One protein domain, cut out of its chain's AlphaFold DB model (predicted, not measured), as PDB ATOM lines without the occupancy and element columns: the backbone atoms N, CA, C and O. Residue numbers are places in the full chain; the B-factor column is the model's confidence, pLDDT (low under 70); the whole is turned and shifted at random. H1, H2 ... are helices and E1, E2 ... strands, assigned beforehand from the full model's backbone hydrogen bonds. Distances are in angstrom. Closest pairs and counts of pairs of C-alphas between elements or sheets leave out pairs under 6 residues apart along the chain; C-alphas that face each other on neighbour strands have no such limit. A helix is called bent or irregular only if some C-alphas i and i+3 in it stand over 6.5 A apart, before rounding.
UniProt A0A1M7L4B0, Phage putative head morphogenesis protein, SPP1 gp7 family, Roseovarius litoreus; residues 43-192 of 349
ATOM      1  N   SER A  43     262.090 246.840 327.369       87.88
ATOM      2  CA  SER A  43     261.154 246.219 328.314       87.88
ATOM      3  C   SER A  43     261.315 246.771 329.730       87.88
ATOM      4  O   SER A  43     260.317 247.058 330.388       87.88
ATOM      5  N   ALA A  44     262.556 246.983 330.178       90.19
ATOM      6  CA  ALA A  44     262.844 247.550 331.494       90.19
ATOM      7  C   ALA A  44     262.419 249.025 331.580       90.19
ATOM      8  O   ALA A  44     261.828 249.451 332.568       90.19
ATOM      9  N   LEU A  45     262.657 249.804 330.521       92.75
ATOM     10  CA  LEU A  45     262.256 251.210 330.466       92.75
ATOM     11  C   LEU A  45     260.739 251.381 330.424       92.75
ATOM     12  O   LEU A  45     260.204 252.254 331.109       92.75
ATOM     13  N   ARG A  46     260.044 250.519 329.678       94.38
ATOM     14  CA  ARG A  46     258.583 250.505 329.629       94.38
ATOM     15  C   ARG A  46     257.984 250.104 330.973       94.38
ATOM     16  O   ARG A  46     257.031 250.740 331.416       94.38
ATOM     17  N   ALA A  47     258.556 249.096 331.636       94.06
ATOM     18  CA  ALA A  47     258.156 248.700 332.985       94.06
ATOM     19  C   ALA A  47     258.342 249.857 333.983       94.06
ATOM     20  O   ALA A  47     257.386 250.242 334.647       94.06
ATOM     21  N   GLY A  48     259.509 250.511 333.991       96.75
ATOM     22  CA  GLY A  48     259.759 251.664 334.864       96.75
ATOM     23  C   GLY A  48     258.911 252.904 334.533       96.75
ATOM     24  O   GLY A  48     258.672 253.758 335.386       96.75
ATOM     25  N   PHE A  49     258.433 253.055 333.295       96.94
ATOM     26  CA  PHE A  49     257.421 254.065 332.975       96.94
ATOM     27  C   PHE A  49     256.028 253.664 333.479       96.94
ATOM     28  O   PHE A  49     255.344 254.498 334.068       96.94
ATOM     29  N   SER A  50     255.644 252.392 333.335       97.94
ATOM     30  CA  SER A  50     254.399 251.850 333.897       97.94
ATOM     31  C   SER A  50     254.319 252.043 335.413       97.94
ATOM     32  O   SER A  50     253.302 252.525 335.900       97.94
ATOM     33  N   GLU A  51     255.393 251.747 336.149       97.94
ATOM     34  CA  GLU A  51     255.458 251.950 337.606       97.94
ATOM     35  C   GLU A  51     255.254 253.421 338.000       97.94
ATOM     36  O   GLU A  51     254.589 253.727 338.987       97.94
ATOM     37  N   ARG A  52     255.765 254.366 337.200       97.38
ATOM     38  CA  ARG A  52     255.526 255.799 337.435       97.38
ATOM     39  C   ARG A  52     254.075 256.206 337.171       97.38
ATOM     40  O   ARG A  52     253.576 257.086 337.867       97.38
ATOM     41  N   LEU A  53     253.389 255.585 336.209       96.81
ATOM     42  CA  LEU A  53     251.946 255.789 336.011       96.81
ATOM     43  C   LEU A  53     251.140 255.233 337.195       96.81
ATOM     44  O   LEU A  53     250.189 255.875 337.643       96.81
ATOM     45  N   ASP A  54     251.548 254.089 337.750       97.00
ATOM     46  CA  ASP A  54     250.944 253.528 338.967       97.00
ATOM     47  C   ASP A  54     251.123 254.464 340.163       97.00
ATOM     48  O   ASP A  54     250.170 254.730 340.898       97.00
ATOM     49  N   GLN A  55     252.311 255.055 340.310       95.06
ATOM     50  CA  GLN A  55     252.561 256.060 341.337       95.06
ATOM     51  C   GLN A  55     251.655 257.290 341.171       95.06
ATOM     52  O   GLN A  55     251.038 257.723 342.141       95.06
ATOM     53  N   VAL A  56     251.520 257.831 339.955       94.44
ATOM     54  CA  VAL A  56     250.607 258.959 339.680       94.44
ATOM     55  C   VAL A  56     249.158 258.593 340.015       94.44
ATOM     56  O   VAL A  56     248.432 259.405 340.589       94.44
ATOM     57  N   THR A  57     248.747 257.359 339.721       95.75
ATOM     58  CA  THR A  57     247.410 256.848 340.052       95.75
ATOM     59  C   THR A  57     247.181 256.807 341.561       95.75
ATOM     60  O   THR A  57     246.145 257.276 342.036       95.75
ATOM     61  N   ALA A  58     248.156 256.304 342.324       91.19
ATOM     62  CA  ALA A  58     248.098 256.258 343.783       91.19
ATOM     63  C   ALA A  58     248.089 257.664 344.408       91.19
ATOM     64  O   ALA A  58     247.305 257.934 345.318       91.19
ATOM     65  N   GLU A  59     248.911 258.584 343.898       90.31
ATOM     66  CA  GLU A  59     248.941 259.980 344.347       90.31
ATOM     67  C   GLU A  59     247.610 260.694 344.076       90.31
ATOM     68  O   GLU A  59     247.103 261.408 344.943       90.31
ATOM     69  N   ASN A  60     247.002 260.457 342.911       94.00
ATOM     70  CA  ASN A  60     245.680 260.979 342.589       94.00
ATOM     71  C   ASN A  60     244.582 260.394 343.493       94.00
ATOM     72  O   ASN A  60     243.742 261.145 343.982       94.00
ATOM     73  N   THR A  61     244.617 259.087 343.773       91.62
ATOM     74  CA  THR A  61     243.702 258.454 344.737       91.62
ATOM     75  C   THR A  61     243.809 259.133 346.100       91.62
ATOM     76  O   THR A  61     242.804 259.560 346.659       91.62
ATOM     77  N   LEU A  62     245.029 259.312 346.615       85.88
ATOM     78  CA  LEU A  62     245.246 259.997 347.888       85.88
ATOM     79  C   LEU A  62     244.755 261.447 347.858       85.88
ATOM     80  O   LEU A  62     244.207 261.906 348.857       85.88
ATOM     81  N   MET A  63     244.937 262.170 346.752       86.81
ATOM     82  CA  MET A  63     244.406 263.527 346.593       86.81
ATOM     83  C   MET A  63     242.892 263.560 346.752       86.81
ATOM     84  O   MET A  63     242.393 264.282 347.610       86.81
ATOM     85  N   LEU A  64     242.184 262.773 345.941       88.25
ATOM     86  CA  LEU A  64     240.727 262.782 345.903       88.25
ATOM     87  C   LEU A  64     240.154 262.359 347.248       88.25
ATOM     88  O   LEU A  64     239.306 263.058 347.790       88.25
ATOM     89  N   LEU A  65     240.682 261.284 347.836       84.44
ATOM     90  CA  LEU A  65     240.232 260.829 349.144       84.44
ATOM     91  C   LEU A  65     240.496 261.880 350.222       84.44
ATOM     92  O   LEU A  65     239.600 262.169 351.000       84.44
ATOM     93  N   ASN A  66     241.667 262.517 350.257       76.69
ATOM     94  CA  ASN A  66     241.933 263.560 351.253       76.69
ATOM     95  C   ASN A  66     241.094 264.829 351.048       76.69
ATOM     96  O   ASN A  66     240.750 265.473 352.031       76.69
ATOM     97  N   ALA A  67     240.798 265.213 349.806       78.25
ATOM     98  CA  ALA A  67     240.016 266.413 349.514       78.25
ATOM     99  C   ALA A  67     238.512 266.196 349.756       78.25
ATOM    100  O   ALA A  67     237.823 267.085 350.252       78.25
ATOM    101  N   LEU A  68     238.014 264.992 349.464       76.75
ATOM    102  CA  LEU A  68     236.617 264.601 349.676       76.75
ATOM    103  C   LEU A  68     236.330 264.116 351.097       76.75
ATOM    104  O   LEU A  68     235.169 263.960 351.468       76.75
ATOM    105  N   THR A  69     237.369 263.896 351.895       67.75
ATOM    106  CA  THR A  69     237.249 263.574 353.315       67.75
ATOM    107  C   THR A  69     237.547 264.834 354.111       67.75
ATOM    108  O   THR A  69     238.710 265.242 354.171       67.75
ATOM    109  N   PRO A  70     236.545 265.472 354.742       56.91
ATOM    110  CA  PRO A  70     236.796 266.567 355.665       56.91
ATOM    111  C   PRO A  70     237.945 266.232 356.627       56.91
ATOM    112  O   PRO A  70     238.059 265.073 357.047       56.91
ATOM    113  N   PRO A  71     238.785 267.218 357.002       45.47
ATOM    114  CA  PRO A  71     239.767 267.027 358.053       45.47
ATOM    115  C   PRO A  71     239.092 266.341 359.223       45.47
ATOM    116  O   PRO A  71     238.008 266.745 359.637       45.47
ATOM    117  N   ASP A  72     239.726 265.273 359.689       44.78
ATOM    118  CA  ASP A  72     239.319 264.629 360.922       44.78
ATOM    119  C   ASP A  72     237.941 263.978 360.843       44.78
ATOM    120  O   ASP A  72     237.280 263.833 361.859       44.78
ATOM    121  N   SER A  73     237.522 263.587 359.636       45.00
ATOM    122  CA  SER A  73     236.417 262.672 359.358       45.00
ATOM    123  C   SER A  73     236.946 261.374 358.750       45.00
ATOM    124  O   SER A  73     238.083 261.313 358.276       45.00
ATOM    125  N   VAL A  74     236.131 260.324 358.758       41.31
ATOM    126  CA  VAL A  74     236.482 259.088 358.055       41.31
ATOM    127  C   VAL A  74     236.118 259.220 356.579       41.31
ATOM    128  O   VAL A  74     235.088 259.834 356.282       41.31
ATOM    129  N   PRO A  75     236.902 258.639 355.653       54.84
ATOM    130  CA  PRO A  75     236.687 258.842 354.231       54.84
ATOM    131  C   PRO A  75     235.289 258.493 353.740       54.84
ATOM    132  O   PRO A  75     234.877 257.339 353.827       54.84
ATOM    133  N   THR A  76     234.555 259.495 353.240       60.84
ATOM    134  CA  THR A  76     233.230 259.323 352.614       60.84
ATOM    135  C   THR A  76     233.302 258.409 351.397       60.84
ATOM    136  O   THR A  76     232.344 257.706 351.103       60.84
ATOM    137  N   PHE A  77     234.458 258.403 350.739       71.69
ATOM    138  CA  PHE A  77     234.787 257.527 349.629       71.69
ATOM    139  C   PHE A  77     235.975 256.650 350.007       71.69
ATOM    140  O   PHE A  77     236.842 257.031 350.796       71.69
ATOM    141  N   SER A  78     236.025 255.478 349.406       78.44
ATOM    142  CA  SER A  78     237.110 254.514 349.466       78.44
ATOM    143  C   SER A  78     237.788 254.410 348.094       78.44
ATOM    144  O   SER A  78     237.248 254.884 347.092       78.44
ATOM    145  N   PRO A  79     238.969 253.775 347.992       83.38
ATOM    146  CA  PRO A  79     239.607 253.550 346.697       83.38
ATOM    147  C   PRO A  79     238.727 252.809 345.679       83.38
ATOM    148  O   PRO A  79     238.898 253.036 344.488       83.38
ATOM    149  N   SER A  80     237.806 251.948 346.129       84.44
ATOM    150  CA  SER A  80     236.892 251.203 345.250       84.44
ATOM    151  C   SER A  80     235.763 252.049 344.669       84.44
ATOM    152  O   SER A  80     235.177 251.637 343.676       84.44
ATOM    153  N   ASP A  81     235.478 253.214 345.253       86.12
ATOM    154  CA  ASP A  81     234.474 254.144 344.724       86.12
ATOM    155  C   ASP A  81     235.040 255.015 343.593       86.12
ATOM    156  O   ASP A  81     234.297 255.717 342.916       86.12
ATOM    157  N   LEU A  82     236.364 255.007 343.391       91.62
ATOM    158  CA  LEU A  82     237.006 255.758 342.319       91.62
ATOM    159  C   LEU A  82     237.039 254.932 341.035       91.62
ATOM    160  O   LEU A  82     237.477 253.781 341.049       91.62
ATOM    161  N   ARG A  83     236.711 255.575 339.909       93.38
ATOM    162  CA  ARG A  83     236.880 255.007 338.569       93.38
ATOM    163  C   ARG A  83     238.239 254.314 338.392       93.38
ATOM    164  O   ARG A  83     239.298 254.897 338.678       93.38
ATOM    165  N   ASP A  84     238.197 253.092 337.858       93.06
ATOM    166  CA  ASP A  84     239.376 252.390 337.348       93.06
ATOM    167  C   ASP A  84     239.929 253.124 336.119       93.06
ATOM    168  O   ASP A  84     239.193 253.485 335.205       93.06
ATOM    169  N   VAL A  85     241.242 253.352 336.120       94.50
ATOM    170  CA  VAL A  85     241.966 254.125 335.095       94.50
ATOM    171  C   VAL A  85     242.981 253.268 334.333       94.50
ATOM    172  O   VAL A  85     243.938 253.773 333.736       94.50
ATOM    173  N   SER A  86     242.805 251.944 334.369       93.25
ATOM    174  CA  SER A  86     243.638 250.980 333.643       93.25
ATOM    175  C   SER A  86     243.588 251.174 332.118       93.25
ATOM    176  O   SER A  86     244.585 250.940 331.423       93.25
ATOM    177  N   ASP A  87     242.456 251.655 331.598       86.75
ATOM    178  CA  ASP A  87     242.270 252.085 330.210       86.75
ATOM    179  C   ASP A  87     243.197 253.265 329.864       86.75
ATOM    180  O   ASP A  87     244.053 253.146 328.981       86.75
ATOM    181  N   ALA A  88     243.137 254.347 330.643       88.06
ATOM    182  CA  ALA A  88     243.980 255.529 330.481       88.06
ATOM    183  C   ALA A  88     245.474 255.193 330.629       88.06
ATOM    184  O   ALA A  88     246.325 255.734 329.914       88.06
ATOM    185  N   LYS A  89     245.821 254.261 331.529       94.19
ATOM    186  CA  LYS A  89     247.199 253.769 331.687       94.19
ATOM    187  C   LYS A  89     247.676 253.051 330.425       94.19
ATOM    188  O   LYS A  89     248.811 253.253 329.986       94.19
ATOM    189  N   THR A  90     246.818 252.227 329.828       90.38
ATOM    190  CA  THR A  90     247.129 251.514 328.584       90.38
ATOM    191  C   THR A  90     247.360 252.494 327.436       90.38
ATOM    192  O   THR A  90     248.338 252.357 326.697       90.38
ATOM    193  N   GLU A  91     246.536 253.535 327.321       85.56
ATOM    194  CA  GLU A  91     246.724 254.593 326.323       85.56
ATOM    195  C   GLU A  91     248.028 255.376 326.524       85.56
ATOM    196  O   GLU A  91     248.773 255.596 325.564       85.56
ATOM    197  N   ALA A  92     248.366 255.730 327.768       88.06
ATOM    198  CA  ALA A  92     249.623 256.405 328.089       88.06
ATOM    199  C   ALA A  92     250.850 255.552 327.717       88.06
ATOM    200  O   ALA A  92     251.833 256.076 327.183       88.06
ATOM    201  N   LEU A  93     250.789 254.236 327.943       91.25
ATOM    202  CA  LEU A  93     251.836 253.297 327.535       91.25
ATOM    203  C   LEU A  93     251.945 253.174 326.009       91.25
ATOM    204  O   LEU A  93     253.052 253.156 325.475       91.25
ATOM    205  N   ASN A  94     250.822 253.145 325.290       83.75
ATOM    206  CA  ASN A  94     250.824 253.132 323.824       83.75
ATOM    207  C   ASN A  94     251.414 254.429 323.244       83.75
ATOM    208  O   ASN A  94     252.183 254.394 322.281       83.75
ATOM    209  N   ALA A  95     251.110 255.578 323.855       84.19
ATOM    210  CA  ALA A  95     251.694 256.859 323.473       84.19
ATOM    211  C   ALA A  95     253.202 256.922 323.767       84.19
ATOM    212  O   ALA A  95     253.959 257.487 322.973       84.19
ATOM    213  N   TRP A  96     253.649 256.335 324.883       93.44
ATOM    214  CA  TRP A  96     255.072 256.189 325.200       93.44
ATOM    215  C   TRP A  96     255.789 255.339 324.149       93.44
ATOM    216  O   TRP A  96     256.801 255.785 323.607       93.44
ATOM    217  N   ASP A  97     255.221 254.180 323.796       86.88
ATOM    218  CA  ASP A  97     255.766 253.268 322.786       86.88
ATOM    219  C   ASP A  97     255.981 253.991 321.442       86.88
ATOM    220  O   ASP A  97     257.075 253.954 320.876       86.88
ATOM    221  N   ALA A  98     254.952 254.693 320.953       83.12
ATOM    222  CA  ALA A  98     254.992 255.393 319.667       83.12
ATOM    223  C   ALA A  98     255.997 256.559 319.655       83.12
ATOM    224  O   ALA A  98     256.730 256.765 318.685       83.12
ATOM    225  N   ARG A  99     256.062 257.339 320.742       87.50
ATOM    226  CA  ARG A  99     256.985 258.482 320.843       87.50
ATOM    227  C   ARG A  99     258.430 258.036 321.006       87.50
ATOM    228  O   ARG A  99     259.323 258.682 320.461       87.50
ATOM    229  N   LEU A 100     258.669 256.947 321.735       88.31
ATOM    230  CA  LEU A 100     260.006 256.386 321.879       88.31
ATOM    231  C   LEU A 100     260.546 255.884 320.538       88.31
ATOM    232  O   LEU A 100     261.704 256.145 320.220       88.31
ATOM    233  N   GLU A 101     259.704 255.229 319.735       84.50
ATOM    234  CA  GLU A 101     260.061 254.800 318.381       84.50
ATOM    235  C   GLU A 101     260.457 255.990 317.495       84.50
ATOM    236  O   GLU A 101     261.510 255.961 316.856       84.50
ATOM    237  N   SER A 102     259.682 257.081 317.535       84.25
ATOM    238  CA  SER A 102     260.016 258.321 316.824       84.25
ATOM    239  C   SER A 102     261.359 258.909 317.282       84.25
ATOM    240  O   SER A 102     262.237 259.126 316.445       84.25
ATOM    241  N   ILE A 103     261.570 259.077 318.595       86.06
ATOM    242  CA  ILE A 103     262.834 259.591 319.154       86.06
ATOM    243  C   ILE A 103     264.012 258.711 318.729       86.06
ATOM    244  O   ILE A 103     265.052 259.220 318.318       86.06
ATOM    245  N   TYR A 104     263.871 257.390 318.821       86.50
ATOM    246  CA  TYR A 104     264.958 256.486 318.470       86.50
ATOM    247  C   TYR A 104     265.271 256.529 316.974       86.50
ATOM    248  O   TYR A 104     266.440 256.623 316.607       86.50
ATOM    249  N   SER A 105     264.252 256.550 316.110       83.75
ATOM    250  CA  SER A 105     264.451 256.609 314.658       83.75
ATOM    251  C   SER A 105     265.284 257.823 314.219       83.75
ATOM    252  O   SER A 105     266.161 257.688 313.363       83.75
ATOM    253  N   GLU A 106     265.073 258.977 314.861       87.56
ATOM    254  CA  GLU A 106     265.739 260.243 314.545       87.56
ATOM    255  C   GLU A 106     267.113 260.372 315.228       87.56
ATOM    256  O   GLU A 106     268.070 260.879 314.637       87.56
ATOM    257  N   TYR A 107     267.244 259.877 316.464       89.25
ATOM    258  CA  TYR A 107     268.411 260.129 317.318       89.25
ATOM    259  C   TYR A 107     269.269 258.893 317.625       89.25
ATOM    260  O   TYR A 107     270.210 259.008 318.410       89.25
ATOM    261  N   GLN A 108     269.029 257.735 317.002       85.12
ATOM    262  CA  GLN A 108     269.840 256.516 317.195       85.12
ATOM    263  C   GLN A 108     271.349 256.733 316.974       85.12
ATOM    264  O   GLN A 108     272.160 256.155 317.690       85.12
ATOM    265  N   ASN A 109     271.735 257.632 316.061       88.38
ATOM    266  CA  ASN A 109     273.139 257.982 315.793       88.38
ATOM    267  C   ASN A 109     273.705 259.058 316.749       88.38
ATOM    268  O   ASN A 109     274.846 259.487 316.598       88.38
ATOM    269  N   HIS A 110     272.916 259.507 317.731       90.31
ATOM    270  CA  HIS A 110     273.267 260.527 318.723       90.31
ATOM    271  C   HIS A 110     272.918 260.039 320.145       90.31
ATOM    272  O   HIS A 110     272.037 260.616 320.797       90.31
ATOM    273  N   PRO A 111     273.588 258.992 320.661       84.94
ATOM    274  CA  PRO A 111     273.213 258.326 321.916       84.94
ATOM    275  C   PRO A 111     273.119 259.272 323.125       84.94
ATOM    276  O   PRO A 111     272.251 259.111 323.983       84.94
ATOM    277  N   GLN A 112     273.939 260.324 323.157       90.75
ATOM    278  CA  GLN A 112     273.932 261.372 324.180       90.75
ATOM    279  C   GLN A 112     272.620 262.174 324.252       90.75
ATOM    280  O   GLN A 112     272.316 262.752 325.296       90.75
ATOM    281  N   ARG A 113     271.826 262.218 323.171       91.50
ATOM    282  CA  ARG A 113     270.537 262.931 323.123       91.50
ATOM    283  C   ARG A 113     269.346 262.057 323.516       91.50
ATOM    284  O   ARG A 113     268.338 262.597 323.969       91.50
ATOM    285  N   LEU A 114     269.459 260.731 323.404       88.94
ATOM    286  CA  LEU A 114     268.340 259.805 323.618       88.94
ATOM    287  C   LEU A 114     267.771 259.883 325.039       88.94
ATOM    288  O   LEU A 114     266.561 260.017 325.214       88.94
ATOM    289  N   ARG A 115     268.633 259.840 326.064       90.81
ATOM    290  CA  ARG A 115     268.185 259.859 327.466       90.81
ATOM    291  C   ARG A 115     267.465 261.167 327.836       90.81
ATOM    292  O   ARG A 115     266.346 261.063 328.335       90.81
ATOM    293  N   PRO A 116     268.022 262.372 327.584       93.88
ATOM    294  CA  PRO A 116     267.314 263.623 327.864       93.88
ATOM    295  C   PRO A 116     265.967 263.744 327.138       93.88
ATOM    296  O   PRO A 116     264.979 264.142 327.753       93.88
ATOM    297  N   LEU A 117     265.907 263.362 325.855       91.38
ATOM    298  CA  LEU A 117     264.673 263.423 325.063       91.38
ATOM    299  C   LEU A 117     263.605 262.464 325.598       91.38
ATOM    300  O   LEU A 117     262.456 262.871 325.771       91.38
ATOM    301  N   ARG A 118     263.988 261.223 325.927       92.94
ATOM    302  CA  ARG A 118     263.090 260.243 326.551       92.94
ATOM    303  C   ARG A 118     262.558 260.760 327.884       92.94
ATOM    304  O   ARG A 118     261.351 260.755 328.084       92.94
ATOM    305  N   THR A 119     263.429 261.231 328.777       93.12
ATOM    306  CA  THR A 119     263.012 261.732 330.096       93.12
ATOM    307  C   THR A 119     262.048 262.913 329.971       93.12
ATOM    308  O   THR A 119     261.004 262.911 330.617       93.12
ATOM    309  N   ALA A 120     262.322 263.876 329.087       89.12
ATOM    310  CA  ALA A 120     261.415 265.000 328.852       89.12
ATOM    311  C   ALA A 120     260.061 264.560 328.260       89.12
ATOM    312  O   ALA A 120     259.018 265.116 328.607       89.12
ATOM    313  N   MET A 121     260.064 263.565 327.369       92.81
ATOM    314  CA  MET A 121     258.849 262.977 326.798       92.81
ATOM    315  C   MET A 121     258.013 262.250 327.862       92.81
ATOM    316  O   MET A 121     256.803 262.461 327.937       92.81
ATOM    317  N   GLU A 122     258.657 261.463 328.723       94.38
ATOM    318  CA  GLU A 122     258.012 260.756 329.832       94.38
ATOM    319  C   GLU A 122     257.401 261.720 330.845       94.38
ATOM    320  O   GLU A 122     256.253 261.544 331.238       94.38
ATOM    321  N   GLU A 123     258.123 262.775 331.232       90.25
ATOM    322  CA  GLU A 123     257.590 263.794 332.140       90.25
ATOM    323  C   GLU A 123     256.334 264.469 331.582       90.25
ATOM    324  O   GLU A 123     255.402 264.757 332.334       90.25
ATOM    325  N   ARG A 124     256.282 264.711 330.267       88.00
ATOM    326  CA  ARG A 124     255.088 265.259 329.606       88.00
ATOM    327  C   ARG A 124     253.918 264.287 329.659       88.00
ATOM    328  O   ARG A 124     252.807 264.716 329.953       88.00
ATOM    329  N   LEU A 125     254.162 263.003 329.386       89.81
ATOM    330  CA  LEU A 125     253.124 261.976 329.467       89.81
ATOM    331  C   LEU A 125     252.592 261.812 330.892       89.81
ATOM    332  O   LEU A 125     251.382 261.746 331.059       89.81
ATOM    333  N   LEU A 126     253.462 261.812 331.907       92.88
ATOM    334  CA  LEU A 126     253.040 261.715 333.310       92.88
ATOM    335  C   LEU A 126     252.135 262.884 333.711       92.88
ATOM    336  O   LEU A 126     251.128 262.671 334.374       92.88
ATOM    337  N   ARG A 127     252.466 264.112 333.288       87.31
ATOM    338  CA  ARG A 127     251.650 265.302 333.582       87.31
ATOM    339  C   ARG A 127     250.282 265.256 332.896       87.31
ATOM    340  O   ARG A 127     249.283 265.541 333.545       87.31
ATOM    341  N   ALA A 128     250.242 264.859 331.622       86.62
ATOM    342  CA  ALA A 128     248.986 264.707 330.887       86.62
ATOM    343  C   ALA A 128     248.109 263.598 331.491       86.62
ATOM    344  O   ALA A 128     246.919 263.797 331.705       86.62
ATOM    345  N   PHE A 129     248.716 262.456 331.834       93.62
ATOM    346  CA  PHE A 129     248.028 261.351 332.497       93.62
ATOM    347  C   PHE A 129     247.461 261.769 333.859       93.62
ATOM    348  O   PHE A 129     246.304 261.481 334.139       93.62
ATOM    349  N   ALA A 130     248.233 262.503 334.671       92.19
ATOM    350  CA  ALA A 130     247.780 263.010 335.967       92.19
ATOM    351  C   ALA A 130     246.537 263.910 335.857       92.19
ATOM    352  O   ALA A 130     245.622 263.767 336.666       92.19
ATOM    353  N   GLY A 131     246.494 264.811 334.865       89.19
ATOM    354  CA  GLY A 131     245.323 265.655 334.597       89.19
ATOM    355  C   GLY A 131     244.108 264.835 334.159       89.19
ATOM    356  O   GLY A 131     243.039 264.958 334.751       89.19
ATOM    357  N   LEU A 132     244.306 263.925 333.199       91.88
ATOM    358  CA  LEU A 132     243.246 263.068 332.663       91.88
ATOM    359  C   LEU A 132     242.571 262.225 333.753       91.88
ATOM    360  O   LEU A 132     241.355 262.274 333.903       91.88
ATOM    361  N   ILE A 133     243.340 261.475 334.550       95.69
ATOM    362  CA  ILE A 133     242.743 260.611 335.584       95.69
ATOM    363  C   ILE A 133     242.050 261.415 336.688       95.69
ATOM    364  O   ILE A 133     241.106 260.930 337.306       95.69
ATOM    365  N   ASN A 134     242.517 262.640 336.946       94.94
ATOM    366  CA  ASN A 134     241.925 263.523 337.940       94.94
ATOM    367  C   ASN A 134     240.553 264.028 337.498       94.94
ATOM    368  O   ASN A 134     239.651 264.048 338.332       94.94
ATOM    369  N   GLN A 135     240.399 264.365 336.216       93.75
ATOM    370  CA  GLN A 135     239.109 264.684 335.612       93.75
ATOM    371  C   GLN A 135     238.178 263.472 335.611       93.75
ATOM    372  O   GLN A 135     237.125 263.520 336.241       93.75
ATOM    373  N   LEU A 136     238.609 262.362 334.994       92.94
ATOM    374  CA  LEU A 136     237.774 261.170 334.806       92.94
ATOM    375  C   LEU A 136     237.171 260.667 336.121       92.94
ATOM    376  O   LEU A 136     236.012 260.271 336.155       92.94
ATOM    377  N   ARG A 137     237.950 260.679 337.207       95.50
ATOM    378  CA  ARG A 137     237.477 260.242 338.527       95.50
ATOM    379  C   ARG A 137     236.540 261.241 339.194       95.50
ATOM    380  O   ARG A 137     235.655 260.816 339.920       95.50
ATOM    381  N   GLN A 138     236.728 262.546 338.999       94.56
ATOM    382  CA  GLN A 138     235.816 263.539 339.574       94.56
ATOM    383  C   GLN A 138     234.464 263.536 338.865       94.56
ATOM    384  O   GLN A 138     233.434 263.529 339.533       94.56
ATOM    385  N   GLU A 139     234.468 263.482 337.535       92.00
ATOM    386  CA  GLU A 139     233.242 263.394 336.739       92.00
ATOM    387  C   GLU A 139     232.457 262.110 337.053       92.00
ATOM    388  O   GLU A 139     231.241 262.171 337.221       92.00
ATOM    389  N   ASP A 140     233.142 260.970 337.220       92.75
ATOM    390  CA  ASP A 140     232.520 259.686 337.593       92.75
ATOM    391  C   ASP A 140     231.887 259.716 338.997       92.75
ATOM    392  O   ASP A 140     230.832 259.130 339.227       92.75
ATOM    393  N   LEU A 141     232.468 260.494 339.918       89.44
ATOM    394  CA  LEU A 141     231.886 260.784 341.233       89.44
ATOM    395  C   LEU A 141     230.746 261.824 341.188       89.44
ATOM    396  O   LEU A 141     230.210 262.187 342.237       89.44
ATOM    397  N   GLY A 142     230.390 262.346 340.011       89.75
ATOM    398  CA  GLY A 142     229.371 263.389 339.850       89.75
ATOM    399  C   GLY A 142     229.800 264.767 340.365       89.75
ATOM    400  O   GLY A 142     228.959 265.623 340.642       89.75
ATOM    401  N   ILE A 143     231.102 265.001 340.532       90.56
ATOM    402  CA  ILE A 143     231.634 266.297 340.953       90.56
ATOM    403  C   ILE A 143     231.654 267.210 339.734       90.56
ATOM    404  O   ILE A 143     232.436 267.004 338.817       90.56
ATOM    405  N   GLU A 144     230.819 268.247 339.736       91.81
ATOM    406  CA  GLU A 144     230.720 269.185 338.606       91.81
ATOM    407  C   GLU A 144     231.740 270.328 338.657       91.81
ATOM    408  O   GLU A 144     232.001 270.984 337.647       91.81
ATOM    409  N   ARG A 145     232.259 270.632 339.852       92.00
ATOM    410  CA  ARG A 145     233.080 271.817 340.120       92.00
ATOM    411  C   ARG A 145     234.341 271.454 340.874       92.00
ATOM    412  O   ARG A 145     234.319 270.632 341.786       92.00
ATOM    413  N   TYR A 146     235.417 272.148 340.546       93.81
ATOM    414  CA  TYR A 146     236.711 271.976 341.184       93.81
ATOM    415  C   TYR A 146     237.361 273.332 341.451       93.81
ATOM    416  O   TYR A 146     237.041 274.332 340.802       93.81
ATOM    417  N   VAL A 147     238.296 273.361 342.397       90.56
ATOM    418  CA  VAL A 147     239.197 274.499 342.580       90.56
ATOM    419  C   VAL A 147     240.481 274.246 341.804       90.56
ATOM    420  O   VAL A 147     241.093 273.182 341.915       90.56
ATOM    421  N   TRP A 148     240.908 275.218 341.004       92.88
ATOM    422  CA  TRP A 148     242.181 275.132 340.297       92.88
ATOM    423  C   TRP A 148     243.347 275.313 341.271       92.88
ATOM    424  O   TRP A 148     243.391 276.293 342.019       92.88
ATOM    425  N   ARG A 149     244.314 274.389 341.229       89.25
ATOM    426  CA  ARG A 149     245.515 274.423 342.070       89.25
ATOM    427  C   ARG A 149     246.789 274.510 341.253       89.25
ATOM    428  O   ARG A 149     247.078 273.647 340.423       89.25
ATOM    429  N   SER A 150     247.576 275.548 341.507       89.12
ATOM    430  CA  SER A 150     248.884 275.795 340.908       89.12
ATOM    431  C   SER A 150     250.030 275.214 341.760       89.12
ATOM    432  O   SER A 150     249.829 274.726 342.868       89.12
ATOM    433  N   GLN A 151     251.256 275.214 341.221       83.38
ATOM    434  CA  GLN A 151     252.460 274.826 341.984       83.38
ATOM    435  C   GLN A 151     253.068 275.990 342.790       83.38
ATOM    436  O   GLN A 151     254.016 275.770 343.547       83.38
ATOM    437  N   ASP A 152     252.545 277.207 342.616       81.50
ATOM    438  CA  ASP A 152     252.999 278.446 343.260       81.50
ATOM    439  C   ASP A 152     254.511 278.677 343.117       81.50
ATOM    440  O   ASP A 152     255.205 279.046 344.066       81.50
ATOM    441  N   ASP A 153     255.045 278.416 341.921       84.12
ATOM    442  CA  ASP A 153     256.459 278.613 341.613       84.12
ATOM    443  C   ASP A 153     256.664 279.440 340.332       84.12
ATOM    444  O   ASP A 153     255.750 279.542 339.511       84.12
ATOM    445  N   PRO A 154     257.871 280.001 340.113       86.38
ATOM    446  CA  PRO A 154     258.138 280.892 338.980       86.38
ATOM    447  C   PRO A 154     257.994 280.265 337.584       86.38
ATOM    448  O   PRO A 154     258.125 280.970 336.590       86.38
ATOM    449  N   LYS A 155     257.795 278.944 337.474       89.00
ATOM    450  CA  LYS A 155     257.562 278.256 336.193       89.00
ATOM    451  C   LYS A 155     256.066 278.095 335.886       89.00
ATOM    452  O   LYS A 155     255.726 277.516 334.854       89.00
ATOM    453  N   VAL A 156     255.174 278.502 336.791       88.44
ATOM    454  CA  VAL A 156     253.730 278.579 336.529       88.44
ATOM    455  C   VAL A 156     253.472 279.757 335.585       88.44
ATOM    456  O   VAL A 156     254.097 280.801 335.707       88.44
ATOM    457  N   ARG A 157     252.585 279.570 334.604       91.38
ATOM    458  CA  ARG A 157     252.183 280.635 333.672       91.38
ATOM    459  C   ARG A 157     251.320 281.657 334.398       91.38
ATOM    460  O   ARG A 157     250.501 281.245 335.216       91.38
ATOM    461  N   ASP A 158     251.404 282.924 334.008       91.81
ATOM    462  CA  ASP A 158     250.618 284.002 334.622       91.81
ATOM    463  C   ASP A 158     249.114 283.687 334.627       91.81
ATOM    464  O   ASP A 158     248.486 283.722 335.681       91.81
ATOM    465  N   SER A 159     248.556 283.213 333.506       91.75
ATOM    466  CA  SER A 159     247.143 282.809 333.439       91.75
ATOM    467  C   SER A 159     246.784 281.677 334.410       91.75
ATOM    468  O   SER A 159     245.724 281.693 335.022       91.75
ATOM    469  N   HIS A 160     247.675 280.704 334.616       93.06
ATOM    470  CA  HIS A 160     247.429 279.603 335.555       93.06
ATOM    471  C   HIS A 160     247.559 280.059 337.013       93.06
ATOM    472  O   HIS A 160     246.890 279.502 337.880       93.06
ATOM    473  N   ALA A 161     248.417 281.044 337.289       88.12
ATOM    474  CA  ALA A 161     248.515 281.676 338.601       88.12
ATOM    475  C   ALA A 161     247.271 282.529 338.903       88.12
ATOM    476  O   ALA A 161     246.820 282.580 340.046       88.12
ATOM    477  N   GLU A 162     246.676 283.151 337.881       89.31
ATOM    478  CA  GLU A 162     245.392 283.847 337.995       89.31
ATOM    479  C   GLU A 162     244.208 282.898 338.194       89.31
ATOM    480  O   GLU A 162     243.203 283.308 338.777       89.31
ATOM    481  N   TYR A 163     244.283 281.664 337.693       91.56
ATOM    482  CA  TYR A 163     243.252 280.644 337.905       91.56
ATOM    483  C   TYR A 163     243.315 280.022 339.299       91.56
ATOM    484  O   TYR A 163     242.302 279.531 339.780       91.56
ATOM    485  N   ASP A 164     244.467 280.070 339.963       87.88
ATOM    486  CA  ASP A 164     244.658 279.474 341.283       87.88
ATOM    487  C   ASP A 164     243.636 279.973 342.326       87.88
ATOM    488  O   ASP A 164     243.341 281.167 342.404       87.88
ATOM    489  N   ASP A 165     243.095 279.040 343.118       83.69
ATOM    490  CA  ASP A 165     241.947 279.193 344.037       83.69
ATOM    491  C   ASP A 165     240.581 279.486 343.397       83.69
ATOM    492  O   ASP A 165     239.578 279.528 344.117       83.69
ATOM    493  N   LYS A 166     240.483 279.688 342.081       87.88
ATOM    494  CA  LYS A 166     239.181 279.920 341.443       87.88
ATOM    495  C   LYS A 166     238.453 278.603 341.203       87.88
ATOM    496  O   LYS A 166     239.060 277.561 340.949       87.88
ATOM    497  N   VAL A 167     237.129 278.683 341.285       90.56
ATOM    498  CA  VAL A 167     236.228 277.567 341.006       90.56
ATOM    499  C   VAL A 167     235.928 277.532 339.514       90.56
ATOM    500  O   VAL A 167     235.523 278.545 338.946       90.56
ATOM    501  N   PHE A 168     236.084 276.362 338.910       93.69
ATOM    502  CA  PHE A 168     235.723 276.089 337.521       93.69
ATOM    503  C   PHE A 168     234.761 274.906 337.461       93.69
ATOM    504  O   PHE A 168     234.651 274.135 338.422       93.69
ATOM    505  N   ARG A 169     234.049 274.775 336.340       95.00
ATOM    506  CA  ARG A 169     233.220 273.606 336.050       95.00
ATOM    507  C   ARG A 169     233.938 272.690 335.068       95.00
ATOM    508  O   ARG A 169     234.706 273.168 334.238       95.00
ATOM    509  N   TRP A 170     233.674 271.391 335.152       93.38
ATOM    510  CA  TRP A 170     234.175 270.431 334.161       93.38
ATOM    511  C   TRP A 170     233.522 270.608 332.782       93.38
ATOM    512  O   TRP A 170     234.163 270.370 331.769       93.38
ATOM    513  N   ASP A 171     232.281 271.099 332.724       94.00
ATOM    514  CA  ASP A 171     231.552 271.348 331.468       94.00
ATOM    515  C   ASP A 171     231.802 272.740 330.850       94.00
ATOM    516  O   ASP A 171     231.340 273.005 329.740       94.00
ATOM    517  N   ASP A 172     232.544 273.614 331.538       94.38
ATOM    518  CA  ASP A 172     232.868 274.979 331.103       94.38
ATOM    519  C   ASP A 172     234.358 275.290 331.368       94.38
ATOM    520  O   ASP A 172     234.706 275.959 332.354       94.38
ATOM    521  N   PRO A 173     235.276 274.737 330.545       91.44
ATOM    522  CA  PRO A 173     236.711 274.906 330.737       91.44
ATOM    523  C   PRO A 173     237.160 276.357 330.513       91.44
ATOM    524  O   PRO A 173     236.726 277.013 329.563       91.44
ATOM    525  N   PRO A 174     238.128 276.856 331.304       91.44
ATOM    526  CA  PRO A 174     238.732 278.152 331.039       91.44
ATOM    527  C   PRO A 174     239.585 278.143 329.764       91.44
ATOM    528  O   PRO A 174     239.964 277.102 329.219       91.44
ATOM    529  N   ALA A 175     239.977 279.338 329.314       88.12
ATOM    530  CA  ALA A 175     240.911 279.480 328.205       88.12
ATOM    531  C   ALA A 175     242.232 278.745 328.509       88.12
ATOM    532  O   ALA A 175     242.917 279.059 329.488       88.12
ATOM    533  N   GLY A 176     242.590 277.788 327.645       83.69
ATOM    534  CA  GLY A 176     243.757 276.914 327.815       83.69
ATOM    535  C   GLY A 176     243.448 275.509 328.345       83.69
ATOM    536  O   GLY A 176     244.383 274.710 328.431       83.69
ATOM    537  N   GLY A 177     242.177 275.208 328.633       91.69
ATOM    538  CA  GLY A 177     241.723 273.891 329.080       91.69
ATOM    539  C   GLY A 177     241.798 273.695 330.594       91.69
ATOM    540  O   GLY A 177     242.085 274.625 331.354       91.69
ATOM    541  N   HIS A 178     241.543 272.468 331.036       92.94
ATOM    542  CA  HIS A 178     241.589 272.060 332.439       92.94
ATOM    543  C   HIS A 178     243.034 271.889 332.958       92.94
ATOM    544  O   HIS A 178     244.003 271.828 332.184       92.94
ATOM    545  N   PRO A 179     243.232 271.804 334.290       91.38
ATOM    546  CA  PRO A 179     244.538 271.503 334.860       91.38
ATOM    547  C   PRO A 179     245.142 270.219 334.270       91.38
ATOM    548  O   PRO A 179     244.510 269.171 334.245       91.38
ATOM    549  N   GLY A 180     246.391 270.298 333.807       87.31
ATOM    550  CA  GLY A 180     247.111 269.171 333.200       87.31
ATOM    551  C   GLY A 180     247.025 269.069 331.670       87.31
ATOM    552  O   GLY A 180     247.900 268.431 331.084       87.31
ATOM    553  N   GLU A 181     246.084 269.748 331.005       85.81
ATOM    554  CA  GLU A 181     245.915 269.657 329.540       85.81
ATOM    555  C   GLU A 181     246.946 270.485 328.757       85.81
ATOM    556  O   GLU A 181     247.482 270.050 327.733       85.81
ATOM    557  N   ALA A 182     247.280 271.680 329.250       86.25
ATOM    558  CA  ALA A 182     248.290 272.517 328.614       86.25
ATOM    559  C   ALA A 182     249.692 271.877 328.678       86.25
ATOM    560  O   ALA A 182     250.065 271.197 329.638       86.25
ATOM    561  N   HIS A 183     250.538 272.164 327.682       79.06
ATOM    562  CA  HIS A 183     251.891 271.602 327.600       79.06
ATOM    563  C   HIS A 183     252.692 271.822 328.898       79.06
ATOM    564  O   HIS A 183     252.751 272.932 329.424       79.06
ATOM    565  N   ASN A 184     253.348 270.786 329.430       80.25
ATOM    566  CA  ASN A 184     254.102 270.858 330.694       80.25
ATOM    567  C   ASN A 184     253.306 271.445 331.889       80.25
ATOM    568  O   ASN A 184     253.919 271.959 332.828       80.25
ATOM    569  N   CYS A 185     251.968 271.424 331.869       87.38
ATOM    570  CA  CYS A 185     251.164 271.904 332.988       87.38
ATOM    571  C   CYS A 185     251.380 271.015 334.220       87.38
ATOM    572  O   CYS A 185     251.545 269.804 334.113       87.38
ATOM    573  N   ARG A 186     251.445 271.641 335.397       89.06
ATOM    574  CA  ARG A 186     251.624 270.977 336.702       89.06
ATOM    575  C   ARG A 186     250.509 271.328 337.683       89.06
ATOM    576  O   ARG A 186     250.630 271.059 338.875       89.06
ATOM    577  N   CYS A 187     249.487 272.011 337.182       91.25
ATOM    578  CA  CYS A 187     248.295 272.325 337.941       91.25
ATOM    579  C   CYS A 187     247.445 271.059 338.080       91.25
ATOM    580  O   CYS A 187     247.533 270.171 337.232       91.25
ATOM    581  N   TYR A 188     246.616 271.006 339.115       92.38
ATOM    582  CA  TYR A 188     245.641 269.937 339.324       92.38
ATOM    583  C   TYR A 188     244.279 270.525 339.709       92.38
ATOM    584  O   TYR A 188     244.191 271.694 340.098       92.38
ATOM    585  N   ALA A 189     243.222 269.729 339.561       93.44
ATOM    586  CA  ALA A 189     241.878 270.081 339.989       93.44
ATOM    587  C   ALA A 189     241.628 269.477 341.376       93.44
ATOM    588  O   ALA A 189     241.589 268.255 341.536       93.44
ATOM    589  N   GLU A 190     241.466 270.322 342.391       91.06
ATOM    590  CA  GLU A 190     241.019 269.869 343.708       91.06
ATOM    591  C   GLU A 190     239.490 269.762 343.715       91.06
ATOM    592  O   GLU A 190     238.820 270.751 343.396       91.06
ATOM    593  N   PRO A 191     238.918 268.596 344.053       90.62
ATOM    594  CA  PRO A 191     237.476 268.414 344.004       90.62
ATOM    595  C   PRO A 191     236.763 269.279 345.041       90.62
ATOM    596  O   PRO A 191     237.203 269.395 346.185       90.62
ATOM    597  N   ILE A 192     235.606 269.819 344.663       83.88
ATOM    598  CA  ILE A 192     234.657 270.385 345.619       83.88
ATOM    599  C   ILE A 192     233.631 269.299 345.915       83.88
ATOM    600  O   ILE A 192     232.869 268.911 345.030       83.88
TER     601      ILE A 192
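This is residues 43 to 192 of the 349 residues of the protein "Phage putative head morphogenesis protein, SPP1 gp7 family" of Roseovarius litoreus (UniProt A0A1M7L4B0). A small sheet of three strands covers the later half of H3 at one end of an up-and-down bundle of three long helices, H1, H2 and H3, and the end of H1 only grazes it. H2 and the first part of H3 make a helical hairpin reaching away from the sheet, while the short H4 packs on E1. The printed part has 150 residues, with four named helices and three named strands in the order H1 H2 H3 E1 H4 E2 E3, and the class is mostly helix. The sheet's order is E2 E1 E3, antiparallel throughout. The whole is compact, with a radius of gyration of the C-alphas of 17.0 A, and spans 55 by 36 by 27 A, only just elongated.

In the sheet, E1, residues 145 to 149, is the inner strand. E3, residues 188 to 191, is its antiparallel neighbour at 140 degrees, with N 147 and O 190 within hydrogen-bond range at 2.8 A. E2, residues 167 to 169, is its other antiparallel neighbour at 129 degrees, with N 168 and O 146 within range at 2.9 A. H3, residues 111 to 140, is on the sheet at a height of 9.2 A, over E3 and along it at 17 degrees on the local plane; their closest C-alphas, of Gly 131 and Tyr 188, are 6.4 A apart. H4, residues 158 to 163, is on the sheet too, and with H3 on one face makes two layers, helices on one face of a sheet; its closest C-alphas to E1 are those of Tyr 163 and Trp 148, 6.1 A apart. H1, residues 43 to 68, only grazes the sheet with residues 60 to 68. Its residues 49 to 60 touch residues 122 to 134 of H3, closest at the C-alphas of Val 56 and Ala 130, 6.2 A, the same way at a shallow tilt of 33 degrees, only just short of steep. H2, residues 86 to 107, is not on the sheet. H2 and H3 form a hairpin at a shallow tilt of 20 degrees and touch, closest at the C-alphas of Tyr 107 and Leu 114, 6.3 A. H1 and H2 form a hairpin at a steep tilt of 41 degrees; residues 46 to 53 touch residues 89 to 97, closest at the C-alphas of Leu 53 and Lys 89, 6.7 A. H4 is apart from H1, H2 and H3. In H1, H2 and H4 every O i to N i+4 pair is within hydrogen-bond range; in H3, 24 of 26 are.

H1 begins at C-alpha 43, (261.154, 246.219, 328.314), and is 37.4 A long; H2 is 31.0 A and H3 43.6 A. H3 is irregular, only just: C-alphas 112 and 115 are 6.8 A apart. E1, 12.9 A long, begins at C-alpha 145, (233.080, 271.817, 340.120); E3 ends at C-alpha 191, (237.476, 268.414, 344.004).

The C-alphas farthest apart, of Ser 73 and Asn 109, are 57.2 A apart. The printed part has no cut. The links H1 to H2 and E2 to E3 are long. The mean pLDDT of the printed part is 87.7, and residues 69 to 76 are under 70.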